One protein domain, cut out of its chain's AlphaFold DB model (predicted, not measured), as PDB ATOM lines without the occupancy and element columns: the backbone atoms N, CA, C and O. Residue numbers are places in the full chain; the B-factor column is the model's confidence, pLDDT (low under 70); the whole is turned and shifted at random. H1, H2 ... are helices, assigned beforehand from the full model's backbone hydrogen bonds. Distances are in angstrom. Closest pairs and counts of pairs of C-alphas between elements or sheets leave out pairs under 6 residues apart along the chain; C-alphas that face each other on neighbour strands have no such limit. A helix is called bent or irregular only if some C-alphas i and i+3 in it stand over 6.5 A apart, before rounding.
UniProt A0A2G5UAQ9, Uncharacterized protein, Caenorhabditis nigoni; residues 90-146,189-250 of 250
ATOM      1  N   VAL A  90      24.237   0.581-132.672       95.50
ATOM      2  CA  VAL A  90      25.653   0.840-132.993       95.50
ATOM      3  C   VAL A  90      25.743   1.875-134.104       95.50
ATOM      4  O   VAL A  90      26.419   2.889-133.932       95.50
ATOM      5  N   GLU A  91      25.029   1.663-135.210       91.81
ATOM      6  CA  GLU A  91      25.028   2.599-136.338       91.81
ATOM      7  C   GLU A  91      24.576   3.994-135.910       91.81
ATOM      8  O   GLU A  91      25.259   4.981-136.179       91.81
ATOM      9  N   ARG A  92      23.458   4.074-135.183       91.50
ATOM     10  CA  ARG A  92      22.901   5.345-134.715       91.50
ATOM     11  C   ARG A  92      23.851   6.082-133.769       91.50
ATOM     12  O   ARG A  92      24.000   7.298-133.881       91.50
ATOM     13  N   PHE A  93      24.482   5.369-132.839       95.44
ATOM     14  CA  PHE A  93      25.434   5.970-131.910       95.44
ATOM     15  C   PHE A  93      26.679   6.491-132.627       95.44
ATOM     16  O   PHE A  93      27.143   7.590-132.327       95.44
ATOM     17  N   ILE A  94      27.205   5.724-133.586       94.44
ATOM     18  CA  ILE A  94      28.376   6.126-134.364       94.44
ATOM     19  C   ILE A  94      28.047   7.328-135.241       94.44
ATOM     20  O   ILE A  94      28.825   8.274-135.240       94.44
ATOM     21  N   ASP A  95      26.900   7.343-135.925       89.50
ATOM     22  CA  ASP A  95      26.463   8.501-136.715       89.50
ATOM     23  C   ASP A  95      26.394   9.758-135.839       89.50
ATOM     24  O   ASP A  95      26.910  10.814-136.202       89.50
ATOM     25  N   HIS A  96      25.830   9.634-134.634       90.62
ATOM     26  CA  HIS A  96      25.776  10.749-133.701       90.62
ATOM     27  C   HIS A  96      27.166  11.195-133.224       90.62
ATOM     28  O   HIS A  96      27.438  12.395-133.182       90.62
ATOM     29  N   TYR A  97      28.056  10.257-132.886       93.62
ATOM     30  CA  TYR A  97      29.435  10.561-132.502       93.62
ATOM     31  C   TYR A  97      30.204  11.249-133.641       93.62
ATOM     32  O   TYR A  97      30.895  12.239-133.410       93.62
ATOM     33  N   MET A  98      30.056  10.765-134.874       89.56
ATOM     34  CA  MET A  98      30.664  11.354-136.066       89.56
ATOM     35  C   MET A  98      30.198  12.798-136.266       89.56
ATOM     36  O   MET A  98      31.015  13.705-136.423       89.56
ATOM     37  N   ASP A  99      28.894  13.033-136.187       86.00
ATOM     38  CA  ASP A  99      28.325  14.367-136.335       86.00
ATOM     39  C   ASP A  99      28.766  15.307-135.210       86.00
ATOM     40  O   ASP A  99      29.242  16.415-135.467       86.00
ATOM     41  N   HIS A 100      28.655  14.856-133.961       86.25
ATOM     42  CA  HIS A 100      28.888  15.684-132.785       86.25
ATOM     43  C   HIS A 100      30.380  15.945-132.526       86.25
ATOM     44  O   HIS A 100      30.762  17.077-132.236       86.25
ATOM     45  N   CYS A 101      31.223  14.915-132.615       88.88
ATOM     46  CA  CYS A 101      32.629  14.977-132.209       88.88
ATOM     47  C   CYS A 101      33.601  15.154-133.374       88.88
ATOM     48  O   CYS A 101      34.643  15.777-133.195       88.88
ATOM     49  N   VAL A 102      33.299  14.596-134.551       86.12
ATOM     50  CA  VAL A 102      34.233  14.615-135.690       86.12
ATOM     51  C   VAL A 102      33.945  15.786-136.625       86.12
ATOM     52  O   VAL A 102      34.872  16.472-137.045       86.12
ATOM     53  N   ARG A 103      32.671  16.027-136.962       82.81
ATOM     54  CA  ARG A 103      32.286  17.034-137.962       82.81
ATOM     55  C   ARG A 103      32.077  18.426-137.375       82.81
ATOM     56  O   ARG A 103      32.559  19.399-137.945       82.81
ATOM     57  N   GLU A 104      31.300  18.533-136.301       75.69
ATOM     58  CA  GLU A 104      30.826  19.831-135.797       75.69
ATOM     59  C   GLU A 104      31.793  20.514-134.815       75.69
ATOM     60  O   GLU A 104      31.485  21.611-134.355       75.69
ATOM     61  N   ASP A 105      32.937  19.886-134.499       68.69
ATOM     62  CA  ASP A 105      33.938  20.349-133.513       68.69
ATOM     63  C   ASP A 105      33.291  20.861-132.209       68.69
ATOM     64  O   ASP A 105      33.712  21.841-131.588       68.69
ATOM     65  N   ARG A 106      32.188  20.217-131.798       75.94
ATOM     66  CA  ARG A 106      31.531  20.524-130.528       75.94
ATOM     67  C   ARG A 106      32.419  20.050-129.383       75.94
ATOM     68  O   ARG A 106      33.292  19.207-129.581       75.94
ATOM     69  N   PRO A 107      32.154  20.499-128.142       82.19
ATOM     70  CA  PRO A 107      32.955  20.095-126.996       82.19
ATOM     71  C   PRO A 107      33.111  18.575-126.832       82.19
ATOM     72  O   PRO A 107      34.070  18.173-126.182       82.19
ATOM     73  N   CYS A 108      32.219  17.735-127.390       90.00
ATOM     74  CA  CYS A 108      32.308  16.269-127.354       90.00
ATOM     75  C   CYS A 108      32.539  15.743-125.928       90.00
ATOM     76  O   CYS A 108      33.439  14.948-125.674       90.00
ATOM     77  N   PHE A 109      31.802  16.275-124.944       93.06
ATOM     78  CA  PHE A 109      32.030  16.010-123.511       93.06
ATOM     79  C   PHE A 109      33.486  16.209-123.037       93.06
ATOM     80  O   PHE A 109      33.934  15.578-122.086       93.06
ATOM     81  N   GLN A 110      34.239  17.087-123.701       92.94
ATOM     82  CA  GLN A 110      35.674  17.325-123.510       92.94
ATOM     83  C   GLN A 110      36.557  16.094-123.787       92.94
ATOM     84  O   GLN A 110      37.736  16.077-123.435       92.94
ATOM     85  N   CYS A 111      36.021  15.086-124.478       92.50
ATOM     86  CA  CYS A 111      36.719  13.855-124.838       92.50
ATOM     87  C   CYS A 111      37.607  13.998-126.078       92.50
ATOM     88  O   CYS A 111      38.364  13.079-126.394       92.50
ATOM     89  N   ARG A 112      37.537  15.133-126.790       87.88
ATOM     90  CA  ARG A 112      38.151  15.306-128.116       87.88
ATOM     91  C   ARG A 112      37.637  14.214-129.064       87.88
ATOM     92  O   ARG A 112      36.469  14.242-129.411       87.88
ATOM     93  N   LEU A 113      38.474  13.239-129.425       89.69
ATOM     94  CA  LEU A 113      38.122  12.093-130.272       89.69
ATOM     95  C   LEU A 113      38.263  10.746-129.535       89.69
ATOM     96  O   LEU A 113      38.412   9.694-130.157       89.69
ATOM     97  N   ASP A 114      38.266  10.755-128.199       93.56
ATOM     98  CA  ASP A 114      38.236   9.524-127.409       93.56
ATOM     99  C   ASP A 114      36.802   8.970-127.344       93.56
ATOM    100  O   ASP A 114      35.970   9.390-126.533       93.56
ATOM    101  N   PHE A 115      36.534   7.980-128.198       94.81
ATOM    102  CA  PHE A 115      35.245   7.291-128.290       94.81
ATOM    103  C   PHE A 115      34.812   6.636-126.972       94.81
ATOM    104  O   PHE A 115      33.631   6.646-126.621       94.81
ATOM    105  N   ARG A 116      35.759   6.085-126.200       96.88
ATOM    106  CA  ARG A 116      35.450   5.446-124.916       96.88
ATOM    107  C   ARG A 116      35.073   6.497-123.877       96.88
ATOM    108  O   ARG A 116      34.119   6.289-123.130       96.88
ATOM    109  N   CYS A 117      35.790   7.615-123.819       97.56
ATOM    110  CA  CYS A 117      35.419   8.751-122.977       97.56
ATOM    111  C   CYS A 117      34.008   9.247-123.322       97.56
ATOM    112  O   CYS A 117      33.183   9.435-122.425       97.56
ATOM    113  N   TYR A 118      33.705   9.391-124.615       97.12
ATOM    114  CA  TYR A 118      32.397   9.844-125.076       97.12
ATOM    115  C   TYR A 118      31.274   8.887-124.642       97.12
ATOM    116  O   TYR A 118      30.305   9.315-124.013       97.12
ATOM    117  N   LEU A 119      31.446   7.578-124.866       98.25
ATOM    118  CA  LEU A 119      30.486   6.554-124.443       98.25
ATOM    119  C   LEU A 119      30.258   6.541-122.922       98.25
ATOM    120  O   LEU A 119      29.118   6.420-122.478       98.25
ATOM    121  N   ASN A 120      31.306   6.718-122.110       98.31
ATOM    122  CA  ASN A 120      31.162   6.813-120.651       98.31
ATOM    123  C   ASN A 120      30.315   8.018-120.221       98.31
ATOM    124  O   ASN A 120      29.504   7.905-119.296       98.31
ATOM    125  N   ASN A 121      30.482   9.163-120.885       97.81
ATOM    126  CA  ASN A 121      29.681  10.352-120.606       97.81
ATOM    127  C   ASN A 121      28.224  10.153-121.027       97.81
ATOM    128  O   ASN A 121      27.329  10.439-120.233       97.81
ATOM    129  N   VAL A 122      27.976   9.582-122.212       97.81
ATOM    130  CA  VAL A 122      26.618   9.228-122.656       97.81
ATOM    131  C   VAL A 122      25.946   8.287-121.658       97.81
ATOM    132  O   VAL A 122      24.846   8.586-121.196       97.81
ATOM    133  N   TYR A 123      26.616   7.207-121.247       98.12
ATOM    134  CA  TYR A 123      26.096   6.295-120.225       98.12
ATOM    135  C   TYR A 123      25.757   7.033-118.922       98.12
ATOM    136  O   TYR A 123      24.669   6.858-118.379       98.12
ATOM    137  N   SER A 124      26.657   7.897-118.441       97.88
ATOM    138  CA  SER A 124      26.463   8.644-117.190       97.88
ATOM    139  C   SER A 124      25.267   9.597-117.265       97.88
ATOM    140  O   SER A 124      24.486   9.692-116.317       97.88
ATOM    141  N   VAL A 125      25.091  10.278-118.401       97.00
ATOM    142  CA  VAL A 125      23.934  11.148-118.649       97.00
ATOM    143  C   VAL A 125      22.646  10.330-118.667       97.00
ATOM    144  O   VAL A 125      21.696  10.685-117.972       97.00
ATOM    145  N   LEU A 126      22.610   9.225-119.414       97.00
ATOM    146  CA  LEU A 126      21.415   8.390-119.540       97.00
ATOM    147  C   LEU A 126      21.035   7.714-118.218       97.00
ATOM    148  O   LEU A 126      19.854   7.673-117.876       97.00
ATOM    149  N   ASP A 127      22.005   7.239-117.436       96.00
ATOM    150  CA  ASP A 127      21.727   6.654-116.123       96.00
ATOM    151  C   ASP A 127      21.171   7.706-115.150       96.00
ATOM    152  O   ASP A 127      20.180   7.456-114.462       96.00
ATOM    153  N   ASN A 128      21.716   8.927-115.169       96.50
ATOM    154  CA  ASN A 128      21.173  10.030-114.381       96.50
ATOM    155  C   ASN A 128      19.748  10.415-114.821       96.50
ATOM    156  O   ASN A 128      18.871  10.603-113.977       96.50
ATOM    157  N   LEU A 129      19.481  10.492-116.129       95.44
ATOM    158  CA  LEU A 129      18.137  10.749-116.662       95.44
ATOM    159  C   LEU A 129      17.146   9.662-116.234       95.44
ATOM    160  O   LEU A 129      16.031   9.976-115.821       95.44
ATOM    161  N   ARG A 130      17.563   8.392-116.252       91.56
ATOM    162  CA  ARG A 130      16.753   7.255-115.800       91.56
ATOM    163  C   ARG A 130      16.415   7.342-114.308       91.56
ATOM    164  O   ARG A 130      15.282   7.065-113.924       91.56
ATOM    165  N   ILE A 131      17.381   7.728-113.472       93.62
ATOM    166  CA  ILE A 131      17.202   7.864-112.016       93.62
ATOM    167  C   ILE A 131      16.304   9.059-111.681       93.62
ATOM    168  O   ILE A 131      15.379   8.943-110.878       93.62
ATOM    169  N   THR A 132      16.571  10.209-112.296       94.69
ATOM    170  CA  THR A 132      15.883  11.473-111.991       94.69
ATOM    171  C   THR A 132      14.546  11.626-112.708       94.69
ATOM    172  O   THR A 132      13.736  12.456-112.300       94.69
ATOM    173  N   LYS A 133      14.302  10.839-113.765       89.81
ATOM    174  CA  LYS A 133      13.159  10.977-114.682       89.81
ATOM    175  C   LYS A 133      13.054  12.383-115.287       89.81
ATOM    176  O   LYS A 133      11.956  12.874-115.553       89.81
ATOM    177  N   ALA A 134      14.192  13.053-115.463       90.50
ATOM    178  CA  ALA A 134      14.237  14.373-116.073       90.50
ATOM    179  C   ALA A 134      13.860  14.303-117.561       90.50
ATOM    180  O   ALA A 134      14.061  13.289-118.232       90.50
ATOM    181  N   LYS A 135      13.306  15.402-118.084       87.50
ATOM    182  CA  LYS A 135      13.006  15.521-119.514       87.50
ATOM    183  C   LYS A 135      14.307  15.576-120.319       87.50
ATOM    184  O   LYS A 135      15.245  16.264-119.925       87.50
ATOM    185  N   LEU A 136      14.318  14.875-121.450       88.31
ATOM    186  CA  LEU A 136      15.410  14.899-122.421       88.31
ATOM    187  C   LEU A 136      15.519  16.281-123.073       88.31
ATOM    188  O   LEU A 136      14.502  16.884-123.417       88.31
ATOM    189  N   THR A 137      16.745  16.754-123.270       88.75
ATOM    190  CA  THR A 137      17.041  17.890-124.152       88.75
ATOM    191  C   THR A 137      17.109  17.442-125.613       88.75
ATOM    192  O   THR A 137      17.356  16.270-125.897       88.75
ATOM    193  N   ASP A 138      16.981  18.386-126.543       81.69
ATOM    194  CA  ASP A 138      17.096  18.154-127.991       81.69
ATOM    195  C   ASP A 138      18.387  17.427-128.393       81.69
ATOM    196  O   ASP A 138      18.413  16.602-129.303       81.69
ATOM    197  N   GLU A 139      19.482  17.718-127.694       82.62
ATOM    198  CA  GLU A 139      20.761  17.049-127.900       82.62
ATOM    199  C   GLU A 139      20.738  15.604-127.391       82.62
ATOM    200  O   GLU A 139      21.215  14.702-128.077       82.62
ATOM    201  N   GLN A 140      20.138  15.371-126.221       89.94
ATOM    202  CA  GLN A 140      20.014  14.038-125.630       89.94
ATOM    203  C   GLN A 140      19.120  13.111-126.454       89.94
ATOM    204  O   GLN A 140      19.387  11.912-126.509       89.94
ATOM    205  N   LEU A 141      18.104  13.643-127.145       85.88
ATOM    206  CA  LEU A 141      17.253  12.856-128.048       85.88
ATOM    207  C   LEU A 141      18.070  12.106-129.113       85.88
ATOM    208  O   LEU A 141      17.726  10.984-129.486       85.88
ATOM    209  N   LYS A 142      19.194  12.678-129.560       85.62
ATOM    210  CA  LYS A 142      20.010  12.114-130.644       85.62
ATOM    211  C   LYS A 142      20.702  10.804-130.263       85.62
ATOM    212  O   LYS A 142      20.867   9.947-131.128       85.62
ATOM    213  N   TYR A 143      21.030  10.610-128.982       91.25
ATOM    214  CA  TYR A 143      21.715   9.409-128.484       91.25
ATOM    215  C   TYR A 143      20.938   8.609-127.436       91.25
ATOM    216  O   TYR A 143      21.371   7.515-127.080       91.25
ATOM    217  N   ALA A 144      19.814   9.105-126.917       93.94
ATOM    218  CA  ALA A 144      19.011   8.356-125.951       93.94
ATOM    219  C   ALA A 144      18.435   7.067-126.564       93.94
ATOM    220  O   ALA A 144      18.088   7.077-127.740       93.94
ATOM    221  N   PRO A 145      18.314   5.952-125.828       95.19
ATOM    222  CA  PRO A 145      17.805   4.696-126.379       95.19
ATOM    223  C   PRO A 145      16.483   4.871-127.138       95.19
ATOM    224  O   PRO A 145      15.586   5.571-126.672       95.19
ATOM    225  N   GLN A 146      16.365   4.267-128.323       91.94
ATOM    226  CA  GLN A 146      15.205   4.478-129.198       91.94
ATOM    227  C   GLN A 146      13.900   3.995-128.536       91.94
ATOM    228  O   GLN A 146      12.841   4.584-128.751       91.94
ATOM    229  N   GLU A 189      40.801   5.286-162.901       43.91
ATOM    230  CA  GLU A 189      39.716   5.550-161.926       43.91
ATOM    231  C   GLU A 189      38.952   4.277-161.512       43.91
ATOM    232  O   GLU A 189      38.181   4.294-160.552       43.91
ATOM    233  N   LEU A 190      39.191   3.146-162.188       38.62
ATOM    234  CA  LEU A 190      38.615   1.843-161.830       38.62
ATOM    235  C   LEU A 190      39.272   1.204-160.591       38.62
ATOM    236  O   LEU A 190      38.724   0.242-160.055       38.62
ATOM    237  N   PHE A 191      40.397   1.754-160.113       40.88
ATOM    238  CA  PHE A 191      41.127   1.271-158.932       40.88
ATOM    239  C   PHE A 191      41.255   2.303-157.798       40.88
ATOM    240  O   PHE A 191      41.952   2.048-156.818       40.88
ATOM    241  N   ALA A 192      40.580   3.453-157.889       44.31
ATOM    242  CA  ALA A 192      40.554   4.432-156.806       44.31
ATOM    243  C   ALA A 192      39.532   4.014-155.730       44.31
ATOM    244  O   ALA A 192      38.340   3.869-156.008       44.31
ATOM    245  N   GLU A 193      39.997   3.813-154.497       52.69
ATOM    246  CA  GLU A 193      39.168   3.589-153.307       52.69
ATOM    247  C   GLU A 193      38.178   4.754-153.116       52.69
ATOM    248  O   GLU A 193      38.498   5.785-152.531       52.69
ATOM    249  N   ASN A 194      36.958   4.594-153.628       55.81
ATOM    250  CA  ASN A 194      35.903   5.617-153.650       55.81
ATOM    251  C   ASN A 194      35.176   5.804-152.301       55.81
ATOM    252  O   ASN A 194      34.038   6.277-152.270       55.81
ATOM    253  N   GLU A 195      35.790   5.425-151.179       64.69
ATOM    254  CA  GLU A 195      35.194   5.611-149.855       64.69
ATOM    255  C   GLU A 195      35.578   6.991-149.300       64.69
ATOM    256  O   GLU A 195      36.759   7.330-149.189       64.69
ATOM    257  N   SER A 196      34.575   7.818-148.982       78.06
ATOM    258  CA  SER A 196      34.821   9.156-148.433       78.06
ATOM    259  C   SER A 196      35.549   9.069-147.086       78.06
ATOM    260  O   SER A 196      35.363   8.109-146.338       78.06
ATOM    261  N   SER A 197      36.324  10.097-146.721       79.69
ATOM    262  CA  SER A 197      36.988  10.148-145.407       79.69
ATOM    263  C   SER A 197      36.004   9.963-144.247       79.69
ATOM    264  O   SER A 197      36.352   9.358-143.240       79.69
ATOM    265  N   TYR A 198      34.762  10.434-144.399       81.62
ATOM    266  CA  TYR A 198      33.707  10.233-143.409       81.62
ATOM    267  C   TYR A 198      33.379   8.746-143.216       81.62
ATOM    268  O   TYR A 198      33.376   8.266-142.086       81.62
ATOM    269  N   GLU A 199      33.172   8.009-144.309       83.25
ATOM    270  CA  GLU A 199      32.854   6.575-144.264       83.25
ATOM    271  C   GLU A 199      34.026   5.746-143.723       83.25
ATOM    272  O   GLU A 199      33.828   4.889-142.862       83.25
ATOM    273  N   LYS A 200      35.267   6.083-144.102       84.44
ATOM    274  CA  LYS A 200      36.474   5.453-143.540       84.44
ATOM    275  C   LYS A 200      36.551   5.605-142.017       84.44
ATOM    276  O   LYS A 200      36.790   4.634-141.296       84.44
ATOM    277  N   ILE A 201      36.311   6.815-141.507       87.12
ATOM    278  CA  ILE A 201      36.332   7.093-140.063       87.12
ATOM    279  C   ILE A 201      35.143   6.407-139.365       87.12
ATOM    280  O   ILE A 201      35.307   5.817-138.294       87.12
ATOM    281  N   ARG A 202      33.956   6.410-139.981       89.00
ATOM    282  CA  ARG A 202      32.771   5.695-139.482       89.00
ATOM    283  C   ARG A 202      33.040   4.194-139.341       89.00
ATOM    284  O   ARG A 202      32.757   3.605-138.292       89.00
ATOM    285  N   LYS A 203      33.644   3.577-140.363       89.50
ATOM    286  CA  LYS A 203      34.067   2.168-140.366       89.50
ATOM    287  C   LYS A 203      35.082   1.896-139.257       89.50
ATOM    288  O   LYS A 203      34.914   0.928-138.518       89.50
ATOM    289  N   PHE A 204      36.065   2.781-139.065       91.19
ATOM    290  CA  PHE A 204      37.035   2.673-137.971       91.19
ATOM    291  C   PHE A 204      36.359   2.613-136.594       91.19
ATOM    292  O   PHE A 204      36.645   1.700-135.820       91.19
ATOM    293  N   TYR A 205      35.436   3.530-136.282       94.00
ATOM    294  CA  TYR A 205      34.751   3.513-134.982       94.00
ATOM    295  C   TYR A 205      33.791   2.329-134.830       94.00
ATOM    296  O   TYR A 205      33.636   1.806-133.725       94.00
ATOM    297  N   THR A 206      33.222   1.844-135.935       93.88
ATOM    298  CA  THR A 206      32.415   0.613-135.947       93.88
ATOM    299  C   THR A 206      33.264  -0.592-135.555       93.88
ATOM    300  O   THR A 206      32.909  -1.337-134.640       93.88
ATOM    301  N   VAL A 207      34.432  -0.754-136.184       92.88
ATOM    302  CA  VAL A 207      35.397  -1.798-135.816       92.88
ATOM    303  C   VAL A 207      35.861  -1.615-134.374       92.88
ATOM    304  O   VAL A 207      35.898  -2.585-133.617       92.88
ATOM    305  N   PHE A 208      36.194  -0.390-133.960       93.38
ATOM    306  CA  PHE A 208      36.649  -0.094-132.602       93.38
ATOM    307  C   PHE A 208      35.634  -0.549-131.545       93.38
ATOM    308  O   PHE A 208      36.018  -1.224-130.592       93.38
ATOM    309  N   LEU A 209      34.344  -0.249-131.736       96.88
ATOM    310  CA  LEU A 209      33.276  -0.672-130.829       96.88
ATOM    311  C   LEU A 209      33.171  -2.200-130.757       96.88
ATOM    312  O   LEU A 209      33.139  -2.754-129.662       96.88
ATOM    313  N   HIS A 210      33.172  -2.888-131.902       95.50
ATOM    314  CA  HIS A 210      33.033  -4.349-131.945       95.50
ATOM    315  C   HIS A 210      34.276  -5.117-131.490       95.50
ATOM    316  O   HIS A 210      34.166  -6.294-131.169       95.50
ATOM    317  N   SER A 211      35.454  -4.496-131.473       94.44
ATOM    318  CA  SER A 211      36.726  -5.177-131.179       94.44
ATOM    319  C   SER A 211      37.213  -5.008-129.746       94.44
ATOM    320  O   SER A 211      38.163  -5.669-129.323       94.44
ATOM    321  N   ARG A 212      36.575  -4.124-128.977       94.81
ATOM    322  CA  ARG A 212      36.983  -3.766-127.621       94.81
ATOM    323  C   ARG A 212      35.965  -4.289-126.611       94.81
ATOM    324  O   ARG A 212      34.895  -3.698-126.501       94.81
ATOM    325  N   PRO A 213      36.288  -5.343-125.833       95.31
ATOM    326  CA  PRO A 213      35.346  -5.924-124.877       95.31
ATOM    327  C   PRO A 213      34.807  -4.907-123.870       95.31
ATOM    328  O   PRO A 213      33.620  -4.905-123.576       95.31
ATOM    329  N   ASP A 214      35.666  -4.005-123.390       95.75
ATOM    330  CA  ASP A 214      35.303  -2.959-122.433       95.75
ATOM    331  C   ASP A 214      34.355  -1.901-123.015       95.75
ATOM    332  O   ASP A 214      33.536  -1.335-122.295       95.75
ATOM    333  N   VAL A 215      34.467  -1.629-124.316       97.94
ATOM    334  CA  VAL A 215      33.618  -0.662-125.023       97.94
ATOM    335  C   VAL A 215      32.294  -1.312-125.398       97.94
ATOM    336  O   VAL A 215      31.244  -0.730-125.133       97.94
ATOM    337  N   LEU A 216      32.333  -2.523-125.960       98.06
ATOM    338  CA  LEU A 216      31.142  -3.273-126.344       98.06
ATOM    339  C   LEU A 216      30.254  -3.585-125.137       98.06
ATOM    340  O   LEU A 216      29.047  -3.393-125.223       98.06
ATOM    341  N   ASP A 217      30.832  -4.013-124.010       97.88
ATOM    342  CA  ASP A 217      30.076  -4.297-122.783       97.88
ATOM    343  C   ASP A 217      29.332  -3.053-122.281       97.88
ATOM    344  O   ASP A 217      28.117  -3.086-122.067       97.88
ATOM    345  N   LEU A 218      30.028  -1.914-122.187       98.50
ATOM    346  CA  LEU A 218      29.406  -0.651-121.797       98.50
ATOM    347  C   LEU A 218      28.335  -0.211-122.804       98.50
ATOM    348  O   LEU A 218      27.277   0.282-122.407       98.50
ATOM    349  N   PHE A 219      28.585  -0.405-124.099       98.62
ATOM    350  CA  PHE A 219      27.638  -0.070-125.154       98.62
ATOM    351  C   PHE A 219      26.358  -0.902-125.048       98.62
ATOM    352  O   PHE A 219      25.257  -0.350-124.986       98.62
ATOM    353  N   VAL A 220      26.497  -2.226-124.941       98.25
ATOM    354  CA  VAL A 220      25.378  -3.150-124.742       98.25
ATOM    355  C   VAL A 220      24.631  -2.795-123.468       98.25
ATOM    356  O   VAL A 220      23.415  -2.690-123.507       98.25
ATOM    357  N   LYS A 221      25.322  -2.520-122.359       97.56
ATOM    358  CA  LYS A 221      24.682  -2.080-121.114       97.56
ATOM    359  C   LYS A 221      23.864  -0.796-121.296       97.56
ATOM    360  O   LYS A 221      22.792  -0.672-120.707       97.56
ATOM    361  N   THR A 222      24.357   0.140-122.104       98.12
ATOM    362  CA  THR A 222      23.690   1.423-122.379       98.12
ATOM    363  C   THR A 222      22.414   1.237-123.208       98.12
ATOM    364  O   THR A 222      21.395   1.857-122.905       98.12
ATOM    365  N   TYR A 223      22.441   0.349-124.206       97.94
ATOM    366  CA  TYR A 223      21.361   0.173-125.190       97.94
ATOM    367  C   TYR A 223      20.641  -1.182-125.112       97.94
ATOM    368  O   TYR A 223      19.887  -1.537-126.011       97.94
ATOM    369  N   TYR A 224      20.831  -1.952-124.038       97.56
ATOM    370  CA  TYR A 224      20.336  -3.329-123.903       97.56
ATOM    371  C   TYR A 224      18.844  -3.472-124.233       97.56
ATOM    372  O   TYR A 224      18.427  -4.371-124.962       97.56
ATOM    373  N   TRP A 225      18.040  -2.546-123.717       96.19
ATOM    374  CA  TRP A 225      16.598  -2.545-123.921       96.19
ATOM    375  C   TRP A 225      16.184  -2.190-125.350       96.19
ATOM    376  O   TRP A 225      15.132  -2.664-125.768       96.19
ATOM    377  N   ASP A 226      16.994  -1.454-126.124       95.56
ATOM    378  CA  ASP A 226      16.723  -1.260-127.558       95.56
ATOM    379  C   ASP A 226      16.749  -2.612-128.274       95.56
ATOM    380  O   ASP A 226      15.791  -2.963-128.957       95.56
ATOM    381  N   TYR A 227      17.784  -3.426-128.045       96.19
ATOM    382  CA  TYR A 227      17.890  -4.745-128.675       96.19
ATOM    383  C   TYR A 227      16.711  -5.657-128.330       96.19
ATOM    384  O   TYR A 227      16.123  -6.284-129.214       96.19
ATOM    385  N   LEU A 228      16.308  -5.680-127.056       94.88
ATOM    386  CA  LEU A 228      15.162  -6.476-126.620       94.88
ATOM    387  C   LEU A 228      13.833  -5.968-127.191       94.88
ATOM    388  O   LEU A 228      13.055  -6.750-127.739       94.88
ATOM    389  N   MET A 229      13.553  -4.672-127.048       93.44
ATOM    390  CA  MET A 229      12.251  -4.093-127.391       93.44
ATOM    391  C   MET A 229      12.043  -4.008-128.900       93.44
ATOM    392  O   MET A 229      10.936  -4.251-129.378       93.44
ATOM    393  N   LEU A 230      13.109  -3.725-129.652       92.31
ATOM    394  CA  LEU A 230      13.080  -3.604-131.109       92.31
ATOM    395  C   LEU A 230      13.319  -4.937-131.825       92.31
ATOM    396  O   LEU A 230      13.324  -4.975-133.058       92.31
ATOM    397  N   LYS A 231      13.497  -6.032-131.071       92.44
ATOM    398  CA  LYS A 231      13.743  -7.386-131.592       92.44
ATOM    399  C   LYS A 231      14.949  -7.419-132.538       92.44
ATOM    400  O   LYS A 231      14.850  -7.925-133.659       92.44
ATOM    401  N   MET A 232      16.059  -6.840-132.091       91.62
ATOM    402  CA  MET A 232      17.341  -6.844-132.797       91.62
ATOM    403  C   MET A 232      18.325  -7.797-132.113       91.62
ATOM    404  O   MET A 232      18.264  -7.966-130.891       91.62
ATOM    405  N   PRO A 233      19.241  -8.425-132.867       94.88
ATOM    406  CA  PRO A 233      20.303  -9.223-132.272       94.88
ATOM    407  C   PRO A 233      21.251  -8.333-131.460       94.88
ATOM    408  O   PRO A 233      21.534  -7.201-131.848       94.88
ATOM    409  N   LEU A 234      21.764  -8.856-130.344       95.62
ATOM    410  CA  LEU A 234      22.831  -8.187-129.603       95.62
ATOM    411  C   LEU A 234      24.107  -8.125-130.462       95.62
ATOM    412  O   LEU A 234      24.394  -9.080-131.188       95.62
ATOM    413  N   PRO A 235      24.894  -7.042-130.370       95.69
ATOM    414  CA  PRO A 235      26.137  -6.918-131.108       95.69
ATOM    415  C   PRO A 235      27.181  -7.865-130.515       95.69
ATOM    416  O   PRO A 235      27.338  -7.977-129.298       95.69
ATOM    417  N   GLU A 236      27.923  -8.533-131.390       93.25
ATOM    418  CA  GLU A 236      28.936  -9.507-130.992       93.25
ATOM    419  C   GLU A 236      30.339  -8.898-130.988       93.25
ATOM    420  O   GLU A 236      30.648  -7.978-131.759       93.25
ATOM    421  N   LEU A 237      31.197  -9.444-130.121       93.25
ATOM    422  CA  LEU A 237      32.621  -9.137-130.108       93.25
ATOM    423  C   LEU A 237      33.274  -9.746-131.352       93.25
ATOM    424  O   LEU A 237      33.162 -10.947-131.598       93.25
ATOM    425  N   LYS A 238      33.993  -8.925-132.110       91.06
ATOM    426  CA  LYS A 238      34.708  -9.324-133.322       91.06
ATOM    427  C   LYS A 238      36.210  -9.265-133.082       91.06
ATOM    428  O   LYS A 238      36.713  -8.372-132.405       91.06
ATOM    429  N   VAL A 239      36.940 -10.209-133.666       82.69
ATOM    430  CA  VAL A 239      38.403 -10.130-133.725       82.69
ATOM    431  C   VAL A 239      38.753  -9.093-134.787       82.69
ATOM    432  O   VAL A 239      38.399  -9.284-135.945       82.69
ATOM    433  N   ALA A 240      39.404  -7.997-134.396       73.56
ATOM    434  CA  ALA A 240      39.915  -7.027-135.360       73.56
ATOM    435  C   ALA A 240      41.266  -7.481-135.912       73.56
ATOM    436  O   ALA A 240      42.175  -7.841-135.156       73.56
ATOM    437  N   GLU A 241      41.415  -7.417-137.227       71.06
ATOM    438  CA  GLU A 241      42.697  -7.578-137.891       71.06
ATOM    439  C   GLU A 241      43.438  -6.236-137.950       71.06
ATOM    440  O   GLU A 241      42.853  -5.157-137.977       71.06
ATOM    441  N   VAL A 242      44.772  -6.278-138.032       58.50
ATOM    442  CA  VAL A 242      45.610  -5.064-138.135       58.50
ATOM    443  C   VAL A 242      45.234  -4.200-139.351       58.50
ATOM    444  O   VAL A 242      45.466  -2.991-139.345       58.50
ATOM    445  N   ARG A 243      44.658  -4.804-140.398       62.97
ATOM    446  CA  ARG A 243      44.180  -4.099-141.597       62.97
ATOM    447  C   ARG A 243      42.995  -3.182-141.293       62.97
ATOM    448  O   ARG A 243      42.978  -2.064-141.799       62.97
ATOM    449  N   ASP A 244      42.114  -3.585-140.381       60.56
ATOM    450  CA  ASP A 244      40.882  -2.858-140.059       60.56
ATOM    451  C   ASP A 244      41.144  -1.466-139.459       60.56
ATOM    452  O   ASP A 244      40.313  -0.567-139.561       60.56
ATOM    453  N   TYR A 245      42.323  -1.256-138.864       58.53
ATOM    454  CA  TYR A 245      42.722   0.034-138.295       58.53
ATOM    455  C   TYR A 245      43.548   0.908-139.249       58.53
ATOM    456  O   TYR A 245      43.659   2.112-139.016       58.53
ATOM    457  N   LYS A 246      44.142   0.339-140.309       55.19
ATOM    458  CA  LYS A 246      44.999   1.083-141.252       55.19
ATOM    459  C   LYS A 246      44.203   1.875-142.290       55.19
ATOM    460  O   LYS A 246      44.689   2.895-142.760       55.19
ATOM    461  N   GLU A 247      42.992   1.434-142.615       52.97
ATOM    462  CA  GLU A 247      42.141   2.066-143.636       52.97
ATOM    463  C   GLU A 247      41.414   3.331-143.132       52.97
ATOM    464  O   GLU A 247      40.961   4.141-143.932       52.97
ATOM    465  N   GLY A 248      41.322   3.536-141.811       46.72
ATOM    466  CA  GLY A 248      40.551   4.634-141.206       46.72
ATOM    467  C   GLY A 248      41.279   5.974-141.040       46.72
ATOM    468  O   GLY A 248      40.634   6.967-140.713       46.72
ATOM    469  N   TRP A 249      42.604   6.011-141.225       40.66
ATOM    470  CA  TRP A 249      43.460   7.162-140.871       40.66
ATOM    471  C   TRP A 249      44.311   7.705-142.035       40.66
ATOM    472  O   TRP A 249      45.172   8.560-141.810       40.66
ATOM    473  N   HIS A 250      44.087   7.217-143.260       37.53
ATOM    474  CA  HIS A 250      44.799   7.632-144.474       37.53
ATOM    475  C   HIS A 250      43.850   8.185-145.542       37.53
ATOM    476  O   HIS A 250      42.843   7.511-145.882       37.53
TER     477      HIS A 250
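This is residues 90 to 146 and 189 to 250 of the 250 residues of an uncharacterized protein of Caenorhabditis nigoni (UniProt A0A2G5UAQ9). Helices H4 and H5 make an L; H1 packs on H4, small H6 packs on H4's opposite side, and H2 crosses H5. Residues 230 to 241 fold back from H5 to H6, and residues 189 to 194 stick out. The 119 printed residues include six named helices, H1 to H6 in order, and no named strand: all helix. The whole is compact, with a radius of gyration of the C-alphas of 15.5 A, yet elongated, spanning 54 by 31 by 23 A.

H1, residues 90 to 103, begins at C-alpha 90 (25.653, 0.840, -132.993) and is 18.2 A long. H2, residues 115 to 132, measures 25.7 A; H3 is residues 138 to 141. H4, residues 197 to 211, measures 20.9 A. H5, residues 213 to 229, measures 23.3 A and is irregular: C-alphas 222 and 225 are 8.3 A apart, with a kink of 61 degrees near residue 223. H6, residues 242 to 246, ends at C-alpha 246 (44.999, 1.083, -141.252).

H4, the hub, touches H1 with residues 202 to 206 alone, opposite ways at a steep tilt of 49 degrees; the closest C-alphas, Ile 94 and Arg 202, are 6.8 A apart. H4 touches H6 with residues 204 to 207 alone, closest at the C-alphas of Phe 204 and Tyr 245, 6.3 A. H4 and H5 only just touch, only at the corner, with 3 pairs of C-alphas within 8 A, the closest Leu 209 and Leu 216 at 5.6 A, about perpendicular at 86 degrees. H5 touches H2 with residues 215 to 222 alone, the same way at a steep tilt of 43 degrees; the C-alphas of Tyr 123 and Thr 222 come closest, 5.8 A. H3 touches no helix. Every O i to N i+4 pair is within hydrogen-bond range in H2 and H4, against 9 of 10 in H1, 10 of 13 in H5 and 0 of 1 in H6, where 1 of 2 O i to N i+3 pairs is; H3 is too short for an O i to N i+4 pair.

The farthest C-alphas, Thr 132 and Glu 189, are 55.6 A apart. Residues 147 to 188 are not printed, a gap of 40.9 A between C-alphas 146 and 189. The links H1 to H2 and H5 to H6 are long. The pLDDT is under 70 at residue 105, residues 189 to 195 and residues 242 to 250.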